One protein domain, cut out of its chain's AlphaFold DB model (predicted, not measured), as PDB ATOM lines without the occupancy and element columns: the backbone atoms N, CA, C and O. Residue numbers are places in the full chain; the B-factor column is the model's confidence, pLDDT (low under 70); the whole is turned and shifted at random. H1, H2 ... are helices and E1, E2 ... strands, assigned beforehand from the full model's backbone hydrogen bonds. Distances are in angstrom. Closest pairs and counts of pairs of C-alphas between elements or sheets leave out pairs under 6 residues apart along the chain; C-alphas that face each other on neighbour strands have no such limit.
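This is residues 2 to 46 of the 289 residues of an uncharacterized protein of viral metagenome (UniProt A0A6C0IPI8). A flat, open frame has parallel strands E1 and E2 side by side along one long side, helix H1 along the opposite side, and short H2 at one corner. The 45 printed residues, class mixed, run E1, H1, H2, E2, a strand-helix-strand unit, two parallel strands joined through helices, with a right-handed crossover. It is only just loose, close to compact, with radius of gyration of the C-alphas 11.5 A and spans 32 by 24 by 10 A.

E1, residues 5 to 9, and E2, residues 36 to 40, are parallel neighbours at 17 degrees; N 7 and O 37 are 2.9 A apart, within hydrogen-bond range. H1, residues 14 to 25, is apart from E2. With residues 24 to 25 alone, H1 only just touches H2, residues 28 to 31, only at the corner, over 3 pairs of C-alphas within 8 A; the closest, Leu 24 and Ser 31, are 6.4 A apart. Every O i to N i+4 pair in H1 is within range; H2 is too short for one.

E1 begins at C-alpha 5 (158.061, 118.812, 225.658); H1 spans 16.5 A; E2 ends at C-alpha 40 (159.686, 111.567, 237.654).

The printed part has no cut, and no printed residue is under pLDDT 70.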
ATOM      1  N   LYS A   2     155.545 127.306 219.973       76.19
ATOM      2  CA  LYS A   2     156.092 126.612 221.150       76.19
ATOM      3  C   LYS A   2     155.498 125.206 221.159       76.19
ATOM      4  O   LYS A   2     154.286 125.085 221.018       76.19
ATOM      5  N   ILE A   3     156.338 124.183 221.252       85.69
ATOM      6  CA  ILE A   3     155.916 122.778 221.232       85.69
ATOM      7  C   ILE A   3     156.080 122.231 222.637       85.69
ATOM      8  O   ILE A   3     157.109 122.463 223.268       85.69
ATOM      9  N   SER A   4     155.054 121.546 223.132       92.44
ATOM     10  CA  SER A   4     155.101 120.911 224.442       92.44
ATOM     11  C   SER A   4     156.136 119.788 224.447       92.44
ATOM     12  O   SER A   4     156.100 118.901 223.598       92.44
ATOM     13  N   ILE A   5     157.039 119.825 225.419       92.31
ATOM     14  CA  ILE A   5     158.061 118.812 225.658       92.31
ATOM     15  C   ILE A   5     157.625 118.002 226.872       92.31
ATOM     16  O   ILE A   5     157.247 118.563 227.904       92.31
ATOM     17  N   TYR A   6     157.682 116.683 226.740       94.81
ATOM     18  CA  TYR A   6     157.354 115.737 227.796       94.81
ATOM     19  C   TYR A   6     158.587 114.890 228.079       94.81
ATOM     20  O   TYR A   6     159.012 114.111 227.232       94.81
ATOM     21  N   LEU A   7     159.158 115.052 229.268       93.94
ATOM     22  CA  LEU A   7     160.312 114.293 229.725       93.94
ATOM     23  C   LEU A   7     159.860 113.326 230.810       93.94
ATOM     24  O   LEU A   7     159.259 113.739 231.800       93.94
ATOM     25  N   SER A   8     160.174 112.044 230.653       94.88
ATOM     26  CA  SER A   8     160.035 111.080 231.736       94.88
ATOM     27  C   SER A   8     161.400 110.589 232.170       94.88
ATOM     28  O   SER A   8     162.177 110.139 231.340       94.88
ATOM     29  N   ILE A   9     161.662 110.658 233.471       93.69
ATOM     30  CA  ILE A   9     162.960 110.313 234.047       93.69
ATOM     31  C   ILE A   9     162.791 109.363 235.230       93.69
ATOM     32  O   ILE A   9     161.820 109.455 235.985       93.69
ATOM     33  N   SER A  10     163.710 108.412 235.369       94.06
ATOM     34  CA  SER A  10     163.794 107.486 236.499       94.06
ATOM     35  C   SER A  10     165.245 107.345 236.948       94.06
ATOM     36  O   SER A  10     166.159 107.612 236.173       94.06
ATOM     37  N   PHE A  11     165.454 106.953 238.204       91.94
ATOM     38  CA  PHE A  11     166.776 106.928 238.826       91.94
ATOM     39  C   PHE A  11     167.060 105.589 239.496       91.94
ATOM     40  O   PHE A  11     166.141 104.879 239.905       91.94
ATOM     41  N   GLU A  12     168.346 105.262 239.608       88.94
ATOM     42  CA  GLU A  12     168.821 104.099 240.364       88.94
ATOM     43  C   GLU A  12     168.903 104.374 241.868       88.94
ATOM     44  O   GLU A  12     168.717 103.453 242.660       88.94
ATOM     45  N   THR A  13     169.173 105.625 242.261       88.88
ATOM     46  CA  THR A  13     169.424 106.017 243.654       88.88
ATOM     47  C   THR A  13     168.781 107.361 244.004       88.88
ATOM     48  O   THR A  13     168.564 108.214 243.138       88.88
ATOM     49  N   ASP A  14     168.518 107.567 245.297       88.44
ATOM     50  CA  ASP A  14     167.991 108.830 245.836       88.44
ATOM     51  C   ASP A  14     169.018 109.981 245.799       88.44
ATOM     52  O   ASP A  14     168.655 111.161 245.819       88.44
ATOM     53  N   ASP A  15     170.306 109.660 245.681       91.50
ATOM     54  CA  ASP A  15     171.358 110.664 245.509       91.50
ATOM     55  C   ASP A  15     171.246 111.350 244.141       91.50
ATOM     56  O   ASP A  15     171.271 112.578 244.057       91.50
ATOM     57  N   LEU A  16     171.039 110.573 243.066       90.50
ATOM     58  CA  LEU A  16     170.853 111.110 241.709       90.50
ATOM     59  C   LEU A  16     169.597 111.975 241.602       90.50
ATOM     60  O   LEU A  16     169.579 112.987 240.904       90.50
ATOM     61  N   VAL A  17     168.553 111.585 242.329       89.75
ATOM     62  CA  VAL A  17     167.340 112.384 242.484       89.75
ATOM     63  C   VAL A  17     167.666 113.746 243.083       89.75
ATOM     64  O   VAL A  17     167.270 114.773 242.539       89.75
ATOM     65  N   SER A  18     168.372 113.740 244.213       90.31
ATOM     66  CA  SER A  18     168.675 114.956 244.965       90.31
ATOM     67  C   SER A  18     169.555 115.900 244.147       90.31
ATOM     68  O   SER A  18     169.426 117.119 244.253       90.31
ATOM     69  N   GLU A  19     170.437 115.343 243.317       90.75
ATOM     70  CA  GLU A  19     171.258 116.099 242.376       90.75
ATOM     71  C   GLU A  19     170.420 116.734 241.258       90.75
ATOM     72  O   GLU A  19     170.550 117.937 241.019       90.75
ATOM     73  N   LEU A  20     169.501 115.987 240.630       89.12
ATOM     74  CA  LEU A  20     168.591 116.562 239.634       89.12
ATOM     75  C   LEU A  20     167.753 117.694 240.241       89.12
ATOM     76  O   LEU A  20     167.645 118.759 239.637       89.12
ATOM     77  N   ASP A  21     167.167 117.486 241.421       88.25
ATOM     78  CA  ASP A  21     166.295 118.480 242.052       88.25
ATOM     79  C   ASP A  21     167.046 119.801 242.293       88.25
ATOM     80  O   ASP A  21     166.513 120.877 242.004       88.25
ATOM     81  N   LYS A  22     168.315 119.739 242.720       89.75
ATOM     82  CA  LYS A  22     169.182 120.924 242.830       89.75
ATOM     83  C   LYS A  22     169.420 121.586 241.474       89.75
ATOM     84  O   LYS A  22     169.347 122.808 241.379       89.75
ATOM     85  N   GLN A  23     169.699 120.809 240.427       88.50
ATOM     86  CA  GLN A  23     169.933 121.350 239.083       88.50
ATOM     87  C   GLN A  23     168.684 122.021 238.499       88.50
ATOM     88  O   GLN A  23     168.794 123.085 237.891       88.50
ATOM     89  N   LEU A  24     167.499 121.446 238.718       87.81
ATOM     90  CA  LEU A  24     166.226 122.018 238.279       87.81
ATOM     91  C   LEU A  24     165.880 123.302 239.044       87.81
ATOM     92  O   LEU A  24     165.424 124.267 238.434       87.81
ATOM     93  N   GLN A  25     166.112 123.333 240.360       86.12
ATOM     94  CA  GLN A  25     165.859 124.515 241.194       86.12
ATOM     95  C   GLN A  25     166.808 125.672 240.872       86.12
ATOM     96  O   GLN A  25     166.383 126.822 240.865       86.12
ATOM     97  N   ASN A  26     168.074 125.371 240.577       89.12
ATOM     98  CA  ASN A  26     169.093 126.383 240.295       89.12
ATOM     99  C   ASN A  26     169.073 126.887 238.841       89.12
ATOM    100  O   ASN A  26     169.877 127.750 238.488       89.12
ATOM    101  N   ASN A  27     168.200 126.349 237.981       88.81
ATOM    102  CA  ASN A  27     168.118 126.727 236.574       88.81
ATOM    103  C   ASN A  27     166.784 127.415 236.254       88.81
ATOM    104  O   ASN A  27     165.805 126.769 235.873       88.81
ATOM    105  N   ASP A  28     166.787 128.749 236.328       88.00
ATOM    106  CA  ASP A  28     165.625 129.600 236.037       88.00
ATOM    107  C   ASP A  28     165.032 129.364 234.643       88.00
ATOM    108  O   ASP A  28     163.827 129.510 234.439       88.00
ATOM    109  N   THR A  29     165.855 128.975 233.666       87.00
ATOM    110  CA  THR A  29     165.379 128.706 232.300       87.00
ATOM    111  C   THR A  29     164.494 127.467 232.271       87.00
ATOM    112  O   THR A  29     163.468 127.465 231.597       87.00
ATOM    113  N   ILE A  30     164.871 126.421 233.007       85.19
ATOM    114  CA  ILE A  30     164.100 125.179 233.088       85.19
ATOM    115  C   ILE A  30     162.856 125.390 233.952       85.19
ATOM    116  O   ILE A  30     161.754 125.051 233.521       85.19
ATOM    117  N   SER A  31     163.015 125.986 235.136       81.19
ATOM    118  CA  SER A  31     161.920 126.159 236.099       81.19
ATOM    119  C   SER A  31     160.815 127.099 235.597       81.19
ATOM    120  O   SER A  31     159.649 126.910 235.941       81.19
ATOM    121  N   SER A  32     161.144 128.066 234.732       85.44
ATOM    122  CA  SER A  32     160.172 128.978 234.106       85.44
ATOM    123  C   SER A  32     159.656 128.517 232.732       85.44
ATOM    124  O   SER A  32     158.835 129.200 232.108       85.44
ATOM    125  N   CYS A  33     160.097 127.355 232.234       87.56
ATOM    126  CA  CYS A  33     159.736 126.870 230.905       87.56
ATOM    127  C   CYS A  33     158.299 126.320 230.856       87.56
ATOM    128  O   CYS A  33     158.055 125.131 231.039       87.56
ATOM    129  N   GLY A  34     157.327 127.175 230.522       88.75
ATOM    130  CA  GLY A  34     155.895 126.821 230.503       88.75
ATOM    131  C   GLY A  34     155.440 125.797 229.449       88.75
ATOM    132  O   GLY A  34     154.244 125.564 229.310       88.75
ATOM    133  N   PHE A  35     156.355 125.218 228.670       90.62
ATOM    134  CA  PHE A  35     156.059 124.142 227.716       90.62
ATOM    135  C   PHE A  35     156.850 122.859 228.001       90.62
ATOM    136  O   PHE A  35     156.701 121.896 227.255       90.62
ATOM    137  N   LEU A  36     157.654 122.820 229.068       91.88
ATOM    138  CA  LEU A  36     158.386 121.637 229.508       91.88
ATOM    139  C   LEU A  36     157.637 120.955 230.658       91.88
ATOM    140  O   LEU A  36     157.346 121.569 231.678       91.88
ATOM    141  N   ASN A  37     157.351 119.666 230.497       93.06
ATOM    142  CA  ASN A  37     156.637 118.855 231.474       93.06
ATOM    143  C   ASN A  37     157.542 117.693 231.894       93.06
ATOM    144  O   ASN A  37     157.830 116.813 231.082       93.06
ATOM    145  N   ILE A  38     158.000 117.694 233.146       92.12
ATOM    146  CA  ILE A  38     158.924 116.682 233.678       92.12
ATOM    147  C   ILE A  38     158.157 115.722 234.592       92.12
ATOM    148  O   ILE A  38     157.538 116.136 235.569       92.12
ATOM    149  N   TYR A  39     158.236 114.425 234.293       93.31
ATOM    150  CA  TYR A  39     157.582 113.347 235.033       93.31
ATOM    151  C   TYR A  39     158.613 112.384 235.605       93.31
ATOM    152  O   TYR A  39     159.160 111.524 234.904       93.31
ATOM    153  N   ARG A  40     158.832 112.489 236.913       91.75
ATOM    154  CA  ARG A  40     159.686 111.567 237.654       91.75
ATOM    155  C   ARG A  40     158.951 110.257 237.942       91.75
ATOM    156  O   ARG A  40     157.817 110.261 238.421       91.75
ATOM    157  N   ARG A  41     159.597 109.124 237.666       93.19
ATOM    158  CA  ARG A  41     159.095 107.781 237.991       93.19
ATOM    159  C   ARG A  41     159.751 107.264 239.266       93.19
ATOM    160  O   ARG A  41     160.912 107.551 239.537       93.19
ATOM    161  N   GLN A  42     158.990 106.492 240.039       87.62
ATOM    162  CA  GLN A  42     159.439 105.963 241.333       87.62
ATOM    163  C   GLN A  42     160.456 104.826 241.204       87.62
ATOM    164  O   GLN A  42     161.274 104.636 242.093       87.62
ATOM    165  N   LYS A  43     160.383 104.049 240.120       89.94
ATOM    166  CA  LYS A  43     161.265 102.908 239.864       89.94
ATOM    167  C   LYS A  43     162.054 103.147 238.589       89.94
ATOM    168  O   LYS A  43     161.536 103.786 237.666       89.94
ATOM    169  N   LYS A  44     163.257 102.569 238.510       91.31
ATOM    170  CA  LYS A  44     163.995 102.450 237.250       91.31
ATOM    171  C   LYS A  44     163.076 101.845 236.190       91.31
ATOM    172  O   LYS A  44     162.471 100.798 236.412       91.31
ATOM    173  N   THR A  45     162.931 102.552 235.080       93.88
ATOM    174  CA  THR A  45     161.931 102.275 234.049       93.88
ATOM    175  C   THR A  45     162.639 102.118 232.703       93.88
ATOM    176  O   THR A  45     163.596 102.832 232.416       93.88
ATOM    177  N   SER A  46     162.217 101.143 231.896       94.44
ATOM    178  CA  SER A  46     162.765 100.932 230.552       94.44
ATOM    179  C   SER A  46     162.337 102.054 229.598       94.44
ATOM    180  O   SER A  46     161.331 102.729 229.817       94.44
TER     181      SER A  46